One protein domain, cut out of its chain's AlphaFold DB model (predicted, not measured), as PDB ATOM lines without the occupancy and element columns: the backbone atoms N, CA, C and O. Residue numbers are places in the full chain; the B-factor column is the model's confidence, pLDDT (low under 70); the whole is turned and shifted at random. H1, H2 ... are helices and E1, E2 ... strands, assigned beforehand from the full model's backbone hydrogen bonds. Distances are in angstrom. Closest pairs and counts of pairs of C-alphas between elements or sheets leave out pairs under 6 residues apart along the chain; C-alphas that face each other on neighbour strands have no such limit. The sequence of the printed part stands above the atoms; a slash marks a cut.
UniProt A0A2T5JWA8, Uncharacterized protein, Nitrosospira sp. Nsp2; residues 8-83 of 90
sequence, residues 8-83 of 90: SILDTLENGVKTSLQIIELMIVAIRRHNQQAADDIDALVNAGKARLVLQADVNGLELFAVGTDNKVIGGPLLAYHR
ATOM      1  N   SER A   8     -46.038  -7.295   6.682       91.38
ATOM      2  CA  SER A   8     -45.797  -8.736   6.533       91.38
ATOM      3  C   SER A   8     -45.481  -9.152   5.090       91.38
ATOM      4  O   SER A   8     -44.712 -10.092   4.849       91.38
ATOM      5  N   ILE A   9     -46.042  -8.443   4.104       92.88
ATOM      6  CA  ILE A   9     -45.730  -8.653   2.689       92.88
ATOM      7  C   ILE A   9     -44.328  -8.120   2.394       92.88
ATOM      8  O   ILE A   9     -43.564  -8.807   1.716       92.88
ATOM      9  N   LEU A  10     -43.957  -6.949   2.923       92.50
ATOM     10  CA  LEU A  10     -42.604  -6.401   2.766       92.50
ATOM     11  C   LEU A  10     -41.547  -7.338   3.361       92.50
ATOM     12  O   LEU A  10     -40.566  -7.642   2.684       92.50
ATOM     13  N   ASP A  11     -41.784  -7.872   4.558       94.19
ATOM     14  CA  ASP A  11     -40.898  -8.853   5.195       94.19
ATOM     15  C   ASP A  11     -40.743 -10.121   4.345       94.19
ATOM     16  O   ASP A  11     -39.646 -10.660   4.175       94.19
ATOM     17  N   THR A  12     -41.848 -10.598   3.770       95.19
ATOM     18  CA  THR A  12     -41.836 -11.764   2.879       95.19
ATOM     19  C   THR A  12     -41.038 -11.485   1.604       95.19
ATOM     20  O   THR A  12     -40.263 -12.338   1.169       95.19
ATOM     21  N   LEU A  13     -41.181 -10.294   1.019       94.19
ATOM     22  CA  LEU A  13     -40.422  -9.882  -0.163       94.19
ATOM     23  C   LEU A  13     -38.927  -9.753   0.144       94.19
ATOM     24  O   LEU A  13     -38.110 -10.248  -0.628       94.19
ATOM     25  N   GLU A  14     -38.564  -9.175   1.288       94.56
ATOM     26  CA  GLU A  14     -37.176  -9.070   1.748       94.56
ATOM     27  C   GLU A  14     -36.537 -10.457   1.939       94.56
ATOM     28  O   GLU A  14     -35.403 -10.710   1.521       94.56
ATOM     29  N   ASN A  15     -37.288 -11.407   2.501       95.06
ATOM     30  CA  ASN A  15     -36.855 -12.802   2.593       95.06
ATOM     31  C   ASN A  15     -36.720 -13.457   1.209       95.06
ATOM     32  O   ASN A  15     -35.776 -14.217   0.972       95.06
ATOM     33  N   GLY A  16     -37.624 -13.139   0.280       95.06
ATOM     34  CA  GLY A  16     -37.551 -13.576  -1.114       95.06
ATOM     35  C   GLY A  16     -36.295 -13.067  -1.826       95.06
ATOM     36  O   GLY A  16     -35.629 -13.841  -2.518       95.06
ATOM     37  N   VAL A  17     -35.910 -11.808  -1.598       94.56
ATOM     38  CA  VAL A  17     -34.668 -11.222  -2.128       94.56
ATOM     39  C   VAL A  17     -33.450 -11.970  -1.587       94.56
ATOM     40  O   VAL A  17     -32.629 -12.441  -2.374       94.56
ATOM     41  N   LYS A  18     -33.355 -12.161  -0.264       95.75
ATOM     42  CA  LYS A  18     -32.236 -12.891   0.363       95.75
ATOM     43  C   LYS A  18     -32.110 -14.320  -0.161       95.75
ATOM     44  O   LYS A  18     -31.015 -14.756  -0.502       95.75
ATOM     45  N   THR A  19     -33.236 -15.019  -0.278       95.94
ATOM     46  CA  THR A  19     -33.276 -16.386  -0.814       95.94
ATOM     47  C   THR A  19     -32.814 -16.420  -2.271       95.94
ATOM     48  O   THR A  19     -32.021 -17.277  -2.652       95.94
ATOM     49  N   SER A  20     -33.252 -15.460  -3.088       95.25
ATOM     50  CA  SER A  20     -32.854 -15.376  -4.499       95.25
ATOM     51  C   SER A  20     -31.352 -15.130  -4.655       95.25
ATOM     52  O   SER A  20     -30.719 -15.754  -5.502       95.25
ATOM     53  N   LEU A  21     -30.763 -14.279  -3.807       95.62
ATOM     54  CA  LEU A  21     -29.315 -14.043  -3.790       95.62
ATOM     55  C   LEU A  21     -28.535 -15.318  -3.446       95.62
ATOM     56  O   LEU A  21     -27.588 -15.657  -4.148       95.62
ATOM     57  N   GLN A  22     -28.982 -16.073  -2.439       96.69
ATOM     58  CA  GLN A  22     -28.363 -17.353  -2.077       96.69
ATOM     59  C   GLN A  22     -28.440 -18.381  -3.216       96.69
ATOM     60  O   GLN A  22     -27.485 -19.116  -3.459       96.69
ATOM     61  N   ILE A  23     -29.559 -18.432  -3.947       96.75
ATOM     62  CA  ILE A  23     -29.704 -19.316  -5.113       96.75
ATOM     63  C   ILE A  23     -28.730 -18.909  -6.225       96.75
ATOM     64  O   ILE A  23     -28.058 -19.772  -6.788       96.75
ATOM     65  N   ILE A  24     -28.612 -17.610  -6.519       96.81
ATOM     66  CA  ILE A  24     -27.650 -17.096  -7.505       96.81
ATOM     67  C   ILE A  24     -26.222 -17.507  -7.121       96.81
ATOM     68  O   ILE A  24     -25.504 -18.044  -7.962       96.81
ATOM     69  N   GLU A  25     -25.823 -17.326  -5.860       95.31
ATOM     70  CA  GLU A  25     -24.501 -17.736  -5.364       95.31
ATOM     71  C   GLU A  25     -24.249 -19.236  -5.570       95.31
ATOM     72  O   GLU A  25     -23.186 -19.625  -6.058       95.31
ATOM     73  N   LEU A  26     -25.235 -20.089  -5.272       96.50
ATOM     74  CA  LEU A  26     -25.135 -21.534  -5.499       96.50
ATOM     75  C   LEU A  26     -24.975 -21.883  -6.984       96.50
ATOM     76  O   LEU A  26     -24.172 -22.753  -7.328       96.50
ATOM     77  N   MET A  27     -25.698 -21.196  -7.871       96.50
ATOM     78  CA  MET A  27     -25.579 -21.390  -9.318       96.50
ATOM     79  C   MET A  27     -24.206 -20.938  -9.838       96.50
ATOM     80  O   MET A  27     -23.603 -21.645 -10.644       96.50
ATOM     81  N   ILE A  28     -23.651 -19.835  -9.325       96.06
ATOM     82  CA  ILE A  28     -22.276 -19.412  -9.640       96.06
ATOM     83  C   ILE A  28     -21.251 -20.438  -9.140       96.06
ATOM     84  O   ILE A  28     -20.317 -20.773  -9.868       96.06
ATOM     85  N   VAL A  29     -21.435 -21.005  -7.942       96.12
ATOM     86  CA  VAL A  29     -20.582 -22.098  -7.440       96.12
ATOM     87  C   VAL A  29     -20.649 -23.323  -8.356       96.12
ATOM     88  O   VAL A  29     -19.611 -23.927  -8.634       96.12
ATOM     89  N   ALA A  30     -21.835 -23.688  -8.851       95.56
ATOM     90  CA  ALA A  30     -21.990 -24.785  -9.804       95.56
ATOM     91  C   ALA A  30     -21.258 -24.495 -11.126       95.56
ATOM     92  O   ALA A  30     -20.465 -25.325 -11.567       95.56
ATOM     93  N   ILE A  31     -21.430 -23.297 -11.702       95.62
ATOM     94  CA  ILE A  31     -20.690 -22.867 -12.900       95.62
ATOM     95  C   ILE A  31     -19.185 -22.970 -12.653       95.62
ATOM     96  O   ILE A  31     -18.483 -23.592 -13.443       95.62
ATOM     97  N   ARG A  32     -18.692 -22.443 -11.527       96.75
ATOM     98  CA  ARG A  32     -17.265 -22.452 -11.182       96.75
ATOM     99  C   ARG A  32     -16.683 -23.865 -11.098       96.75
ATOM    100  O   ARG A  32     -15.560 -24.084 -11.545       96.75
ATOM    101  N   ARG A  33     -17.442 -24.834 -10.573       95.69
ATOM    102  CA  ARG A  33     -17.024 -26.249 -10.508       95.69
ATOM    103  C   ARG A  33     -16.841 -26.885 -11.886       95.69
ATOM    104  O   ARG A  33     -15.987 -27.754 -12.025       95.69
ATOM    105  N   HIS A  34     -17.626 -26.470 -12.878       93.06
ATOM    106  CA  HIS A  34     -17.546 -27.003 -14.241       93.06
ATOM    107  C   HIS A  34     -16.623 -26.182 -15.152       93.06
ATOM    108  O   HIS A  34     -15.966 -26.740 -16.027       93.06
ATOM    109  N   ASN A  35     -16.564 -24.864 -14.956       94.06
ATOM    110  CA  ASN A  35     -15.783 -23.929 -15.753       94.06
ATOM    111  C   ASN A  35     -15.386 -22.698 -14.917       94.06
ATOM    112  O   ASN A  35     -16.111 -21.703 -14.848       94.06
ATOM    113  N   GLN A  36     -14.202 -22.767 -14.304       95.12
ATOM    114  CA  GLN A  36     -13.630 -21.687 -13.493       95.12
ATOM    115  C   GLN A  36     -13.512 -20.372 -14.280       95.12
ATOM    116  O   GLN A  36     -13.922 -19.332 -13.775       95.12
ATOM    117  N   GLN A  37     -13.023 -20.421 -15.527       95.75
ATOM    118  CA  GLN A  37     -12.826 -19.221 -16.346       95.75
ATOM    119  C   GLN A  37     -14.152 -18.505 -16.628       95.75
ATOM    120  O   GLN A  37     -14.224 -17.286 -16.518       95.75
ATOM    121  N   ALA A  38     -15.214 -19.254 -16.937       92.81
ATOM    122  CA  ALA A  38     -16.530 -18.661 -17.161       92.81
ATOM    123  C   ALA A  38     -17.072 -17.967 -15.902       92.81
ATOM    124  O   ALA A  38     -17.649 -16.887 -16.003       92.81
ATOM    125  N   ALA A  39     -16.871 -18.556 -14.718       95.19
ATOM    126  CA  ALA A  39     -17.257 -17.919 -13.460       95.19
ATOM    127  C   ALA A  39     -16.465 -16.625 -13.207       95.19
ATOM    128  O   ALA A  39     -17.061 -15.612 -12.845       95.19
ATOM    129  N   ASP A  40     -15.154 -16.637 -13.452       96.19
ATOM    130  CA  ASP A  40     -14.296 -15.461 -13.274       96.19
ATOM    131  C   ASP A  40     -14.673 -14.329 -14.257       96.19
ATOM    132  O   ASP A  40     -14.692 -13.154 -13.880       96.19
ATOM    133  N   ASP A  41     -15.048 -14.665 -15.497       94.62
ATOM    134  CA  ASP A  41     -15.531 -13.701 -16.494       94.62
ATOM    135  C   ASP A  41     -16.871 -13.067 -16.074       94.62
ATOM    136  O   ASP A  41     -17.068 -11.855 -16.223       94.62
ATOM    137  N   ILE A  42     -17.790 -13.865 -15.512       94.62
ATOM    138  CA  ILE A  42     -19.057 -13.374 -14.948       94.62
ATOM    139  C   ILE A  42     -18.778 -12.411 -13.791       94.62
ATOM    140  O   ILE A  42     -19.302 -11.293 -13.786       94.62
ATOM    141  N   ASP A  43     -17.922 -12.808 -12.846       95.38
ATOM    142  CA  ASP A  43     -17.547 -11.981 -11.697       95.38
ATOM    143  C   ASP A  43     -16.923 -10.656 -12.159       95.38
ATOM    144  O   ASP A  43     -17.261  -9.590 -11.640       95.38
ATOM    145  N   ALA A  44     -16.063 -10.680 -13.180       95.88
ATOM    146  CA  ALA A  44     -15.473  -9.472 -13.752       95.88
ATOM    147  C   ALA A  44     -16.529  -8.532 -14.362       95.88
ATOM    148  O   ALA A  44     -16.463  -7.316 -14.158       95.88
ATOM    149  N   LEU A  45     -17.520  -9.067 -15.085       95.25
ATOM    150  CA  LEU A  45     -18.609  -8.276 -15.669       95.25
ATOM    151  C   LEU A  45     -19.509  -7.642 -14.602       95.25
ATOM    152  O   LEU A  45     -19.870  -6.468 -14.730       95.25
ATOM    153  N   VAL A  46     -19.851  -8.400 -13.558       95.31
ATOM    154  CA  VAL A  46     -20.696  -7.933 -12.451       95.31
ATOM    155  C   VAL A  46     -19.966  -6.880 -11.619       95.31
ATOM    156  O   VAL A  46     -20.497  -5.790 -11.406       95.31
ATOM    157  N   ASN A  47     -18.714  -7.141 -11.233       95.88
ATOM    158  CA  ASN A  47     -17.907  -6.207 -10.442       95.88
ATOM    159  C   ASN A  47     -17.584  -4.911 -11.200       95.88
ATOM    160  O   ASN A  47     -17.463  -3.849 -10.594       95.88
ATOM    161  N   ALA A  48     -17.485  -4.970 -12.531       96.12
ATOM    162  CA  ALA A  48     -17.335  -3.786 -13.375       96.12
ATOM    163  C   ALA A  48     -18.653  -3.020 -13.605       96.12
ATOM    164  O   ALA A  48     -18.653  -2.028 -14.338       96.12
ATOM    165  N   GLY A  49     -19.781  -3.483 -13.052       94.75
ATOM    166  CA  GLY A  49     -21.105  -2.891 -13.260       94.75
ATOM    167  C   GLY A  49     -21.610  -2.999 -14.704       94.75
ATOM    168  O   GLY A  49     -22.496  -2.246 -15.106       94.75
ATOM    169  N   LYS A  50     -21.034  -3.901 -15.507       96.38
ATOM    170  CA  LYS A  50     -21.401  -4.100 -16.920       96.38
ATOM    171  C   LYS A  50     -22.553  -5.082 -17.092       96.38
ATOM    172  O   LYS A  50     -23.216  -5.058 -18.127       96.38
ATOM    173  N   ALA A  51     -22.785  -5.923 -16.091       96.56
ATOM    174  CA  ALA A  51     -23.897  -6.854 -16.047       96.56
ATOM    175  C   ALA A  51     -24.466  -6.956 -14.629       96.56
ATOM    176  O   ALA A  51     -23.764  -6.734 -13.644       96.56
ATOM    177  N   ARG A  52     -25.735  -7.343 -14.534       96.00
ATOM    178  CA  ARG A  52     -26.355  -7.848 -13.306       96.00
ATOM    179  C   ARG A  52     -26.826  -9.277 -13.524       96.00
ATOM    180  O   ARG A  52     -27.215  -9.636 -14.636       96.00
ATOM    181  N   LEU A  53     -26.825 -10.066 -12.458       96.88
ATOM    182  CA  LEU A  53     -27.385 -11.409 -12.481       96.88
ATOM    183  C   LEU A  53     -28.887 -11.346 -12.218       96.88
ATOM    184  O   LEU A  53     -29.339 -10.642 -11.315       96.88
ATOM    185  N   VAL A  54     -29.652 -12.068 -13.028       96.19
ATOM    186  CA  VAL A  54     -31.103 -12.190 -12.886       96.19
ATOM    187  C   VAL A  54     -31.448 -13.664 -12.798       96.19
ATOM    188  O   VAL A  54     -31.119 -14.436 -13.696       96.19
ATOM    189  N   LEU A  55     -32.117 -14.030 -11.708       96.75
ATOM    190  CA  LEU A  55     -32.724 -15.339 -11.538       96.75
ATOM    191  C   LEU A  55     -34.155 -15.280 -12.074       96.75
ATOM    192  O   LEU A  55     -34.991 -14.551 -11.537       96.75
ATOM    193  N   GLN A  56     -34.430 -16.038 -13.128       94.88
ATOM    194  CA  GLN A  56     -35.781 -16.277 -13.607       94.88
ATOM    195  C   GLN A  56     -36.278 -17.591 -13.012       94.88
ATOM    196  O   GLN A  56     -35.629 -18.625 -13.146       94.88
ATOM    197  N   ALA A  57     -37.425 -17.540 -12.344       92.94
ATOM    198  CA  ALA A  57     -38.067 -18.702 -11.751       92.94
ATOM    199  C   ALA A  57     -39.459 -18.885 -12.346       92.94
ATOM    200  O   ALA A  57     -40.220 -17.921 -12.465       92.94
ATOM    201  N   ASP A  58     -39.803 -20.124 -12.678       91.62
ATOM    202  CA  ASP A  58     -41.153 -20.504 -13.067       91.62
ATOM    203  C   ASP A  58     -41.553 -21.845 -12.427       91.62
ATOM    204  O   ASP A  58     -40.876 -22.384 -11.548       91.62
ATOM    205  N   VAL A  59     -42.706 -22.382 -12.826       90.50
ATOM    206  CA  VAL A  59     -43.196 -23.671 -12.312       90.50
ATOM    207  C   VAL A  59     -42.323 -24.863 -12.727       90.50
ATOM    208  O   VAL A  59     -42.404 -25.920 -12.093       90.50
ATOM    209  N   ASN A  60     -41.497 -24.693 -13.759       89.94
ATOM    210  CA  ASN A  60     -40.677 -25.724 -14.380       89.94
ATOM    211  C   ASN A  60     -39.224 -25.673 -13.912       89.94
ATOM    212  O   ASN A  60     -38.544 -26.689 -14.013       89.94
ATOM    213  N   GLY A  61     -38.731 -24.552 -13.387       93.50
ATOM    214  CA  GLY A  61     -37.318 -24.458 -13.061       93.50
ATOM    215  C   GLY A  61     -36.806 -23.082 -12.658       93.50
ATOM    216  O   GLY A  61     -37.552 -22.180 -12.271       93.50
ATOM    217  N   LEU A  62     -35.480 -22.982 -12.718       95.44
ATOM    218  CA  LEU A  62     -34.692 -21.796 -12.419       95.44
ATOM    219  C   LEU A  62     -33.650 -21.599 -13.515       95.44
ATOM    220  O   LEU A  62     -32.870 -22.506 -13.802       95.44
ATOM    221  N   GLU A  63     -33.577 -20.398 -14.067       96.44
ATOM    222  CA  GLU A  63     -32.562 -20.013 -15.042       96.44
ATOM    223  C   GLU A  63     -31.818 -18.769 -14.558       96.44
ATOM    224  O   GLU A  63     -32.420 -17.795 -14.097       96.44
ATOM    225  N   LEU A  64     -30.490 -18.799 -14.658       97.50
ATOM    226  CA  LEU A  64     -29.628 -17.673 -14.326       97.50
ATOM    227  C   LEU A  64     -29.181 -16.968 -15.603       97.50
ATOM    228  O   LEU A  64     -28.583 -17.592 -16.474       97.50
ATOM    229  N   PHE A  65     -29.379 -15.657 -15.676       97.06
ATOM    230  CA  PHE A  65     -28.962 -14.833 -16.808       97.06
ATOM    231  C   PHE A  65     -28.015 -13.713 -16.383       97.06
ATOM    232  O   PHE A  65     -28.177 -13.120 -15.315       97.06
ATOM    233  N   ALA A  66     -27.086 -13.357 -17.270       97.06
ATOM    234  CA  ALA A  66     -26.422 -12.059 -17.239       97.06
ATOM    235  C   ALA A  66     -27.243 -11.052 -18.050       97.06
ATOM    236  O   ALA A  66     -27.523 -11.272 -19.230       97.06
ATOM    237  N   VAL A  67     -27.606  -9.929 -17.435       97.38
ATOM    238  CA  VAL A  67     -28.333  -8.836 -18.087       97.38
ATOM    239  C   VAL A  67     -27.450  -7.596 -18.123       97.38
ATOM    240  O   VAL A  67     -26.973  -7.142 -17.083       97.38
ATOM    241  N   GLY A  68     -27.232  -7.057 -19.320       96.88
ATOM    242  CA  GLY A  68     -26.429  -5.863 -19.550       96.88
ATOM    243  C   GLY A  68     -27.105  -4.574 -19.087       96.88
ATOM    244  O   GLY A  68     -28.280  -4.541 -18.708       96.88
ATOM    245  N   THR A  69     -26.357  -3.474 -19.151       95.81
ATOM    246  CA  THR A  69     -26.846  -2.129 -18.790       95.81
ATOM    247  C   THR A  69     -27.954  -1.615 -19.714       95.81
ATOM    248  O   THR A  69     -28.719  -0.735 -19.324       95.81
ATOM    249  N   ASP A  70     -28.094  -2.192 -20.907       96.50
ATOM    250  CA  ASP A  70     -29.178  -1.939 -21.859       96.50
ATOM    251  C   ASP A  70     -30.432  -2.799 -21.600       96.50
ATOM    252  O   ASP A  70     -31.360  -2.803 -22.410       96.50
ATOM    253  N   ASN A  71     -30.474  -3.511 -20.465       94.12
ATOM    254  CA  ASN A  71     -31.510  -4.471 -20.077       94.12
ATOM    255  C   ASN A  71     -31.676  -5.653 -21.047       94.12
ATOM    256  O   ASN A  71     -32.724  -6.302 -21.038       94.12
ATOM    257  N   LYS A  72     -30.664  -5.967 -21.863       96.25
ATOM    258  CA  LYS A  72     -30.673  -7.169 -22.702       96.25
ATOM    259  C   LYS A  72     -29.904  -8.303 -22.047       96.25
ATOM    260  O   LYS A  72     -28.913  -8.086 -21.353       96.25
ATOM    261  N   VAL A  73     -30.362  -9.525 -22.296       95.38
ATOM    262  CA  VAL A  73     -29.621 -10.732 -21.924       95.38
ATOM    263  C   VAL A  73     -28.326 -10.784 -22.735       95.38
ATOM    264  O   VAL A  73     -28.336 -10.623 -23.957       95.38
ATOM    265  N   ILE A  74     -27.206 -10.991 -22.048       93.12
ATOM    266  CA  ILE A  74     -25.896 -11.191 -22.662       93.12
ATOM    267  C   ILE A  74     -25.758 -12.689 -22.953       93.12
ATOM    268  O   ILE A  74     -25.448 -13.472 -22.061       93.12
ATOM    269  N   GLY A  75     -25.998 -13.090 -24.202       90.00
ATOM    270  CA  GLY A  75     -25.961 -14.500 -24.601       90.00
ATOM    271  C   GLY A  75     -27.252 -15.246 -24.246       90.00
ATOM    272  O   GLY A  75     -28.337 -14.785 -24.595       90.00
ATOM    273  N   GLY A  76     -27.126 -16.411 -23.608       91.81
ATOM    274  CA  GLY A  76     -28.240 -17.254 -23.152       91.81
ATOM    275  C   GLY A  76     -28.206 -17.497 -21.636       91.81
ATOM    276  O   GLY A  76     -27.483 -16.789 -20.930       91.81
ATOM    277  N   PRO A  77     -28.961 -18.487 -21.125       94.19
ATOM    278  CA  PRO A  77     -28.864 -18.895 -19.729       94.19
ATOM    279  C   PRO A  77     -27.423 -19.291 -19.387       94.19
ATOM    280  O   PRO A  77     -26.805 -20.091 -20.089       94.19
ATOM    281  N   LEU A  78     -26.888 -18.730 -18.304       95.44
ATOM    282  CA  LEU A  78     -25.587 -19.099 -17.742       95.44
ATOM    283  C   LEU A  78     -25.644 -20.491 -17.109       95.44
ATOM    284  O   LEU A  78     -24.683 -21.252 -17.177       95.44
ATOM    285  N   LEU A  79     -26.776 -20.804 -16.478       95.19
ATOM    286  CA  LEU A  79     -27.090 -22.110 -15.920       95.19
ATOM    287  C   LEU A  79     -28.611 -22.247 -15.825       95.19
ATOM    288  O   LEU A  79     -29.293 -21.293 -15.446       95.19
ATOM    289  N   ALA A  80     -29.123 -23.432 -16.142       94.25
ATOM    290  CA  ALA A  80     -30.535 -23.766 -16.028       94.25
ATOM    291  C   ALA A  80     -30.703 -25.022 -15.168       94.25
ATOM    292  O   ALA A  80     -29.970 -25.998 -15.319       94.25
ATOM    293  N   TYR A  81     -31.674 -24.981 -14.266       91.88
ATOM    294  CA  TYR A  81     -32.188 -26.129 -13.538       91.88
ATOM    295  C   TYR A  81     -33.638 -26.331 -13.957       91.88
ATOM    296  O   TYR A  81     -34.479 -25.472 -13.697       91.88
ATOM    297  N   HIS A  82     -33.939 -27.483 -14.546       91.44
ATOM    298  CA  HIS A  82     -35.303 -27.881 -14.864       91.44
ATOM    299  C   HIS A  82     -35.743 -28.989 -13.913       91.44
ATOM    300  O   HIS A  82     -35.049 -29.978 -13.675       91.44
ATOM    301  N   ARG A  83     -36.925 -28.821 -13.333       84.44
ATOM    302  CA  ARG A  83     -37.530 -29.805 -12.448       84.44
ATOM    303  C   ARG A  83     -37.902 -31.044 -13.261       84.44
ATOM    304  O   ARG A  83     -38.686 -30.961 -14.197       84.44
TER     305      ARG A  83
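Overview. This is residues 8 to 83 of the 90 residues of an uncharacterized protein of Nitrosospira sp. Nsp2 (UniProt A0A2T5JWA8). A small antiparallel sheet of three strands, E1, E2 and E3, is covered on one face by two helices, with the long H1 crossing over the strands and the shorter H2 folding back from its end as a V. The first part of H1, residues 8 to 19, sticks out free; without it the body of 64 residues spans 32 by 27 by 20 A. The printed part has 76 residues, with two named helices and three named strands in the order H1, H2, E1, E2, E3 along the chain; the sheet's order is E1, E2, E3, and the class is mixed, helices and strands. The whole is compact, with a radius of gyration of the C-alphas of 13.1 A and spans of 41 by 28 by 19 A.

Arrangement. The sheet is a meander, each strand the antiparallel neighbour of the one before, made of E1, residues 51 to 57, E2, residues 61 to 68, and E3, residues 79 to 82. E1 and E2 form a hairpin at 159 degrees between their directions, with N 54 and O 65 at 2.9 A and N 56 and O 63 at 2.8 A, within hydrogen-bond range. E2 and E3 form a hairpin at 156 degrees, with N 81 and O 62 within hydrogen-bond range at 2.8 A. The edge strands E1 and E3 are apart. Helices H1, residues 8 to 34, and H2, residues 36 to 47, are on one face of the sheet, an arrangement in two layers. H1 has a height over the sheet of 9.5 A and runs across the strands, at 71 degrees to E1 on the local plane. It lies over E1 and E2, and only just over E3, with 3 of its C-alphas falling there. The closest C-alphas of H1 and E1 are those of Ile 24 and Leu 55, 6.7 A apart. H2 lies over E1 and stands up from the sheet, its line rising 44 degrees; its closest C-alphas to E1 are those of Leu 45 and Ala 51, 5.5 A apart. H1 and H2 form a helical hairpin and touch, opposite ways at a steep tilt of 39 degrees, through residues 28 to 32 and 38 to 40 alone; the closest C-alphas are those of Arg 32 and Ala 39, at 5.1 A. In H1 and H2 every O i to N i+4 pair is within hydrogen-bond range.

Along the chain. H1 begins at C-alpha 8, (-45.797, -8.736, 6.533), and is 39.5 A long; H2 is 16.3 A. E1 measures 19.0 A, E2 22.5 A and E3 10.1 A, ending at C-alpha 82, (-35.303, -27.881, -14.864).

Size, cuts and confidence. The two C-alphas farthest apart are those of Ser 8 and Gln 37, at 41.5 A. The printed part has no cut. The link from E2 to E3, 10 residues, is short; the other links are tight. Mean pLDDT of the printed part is 94.8, and no printed residue is under 70.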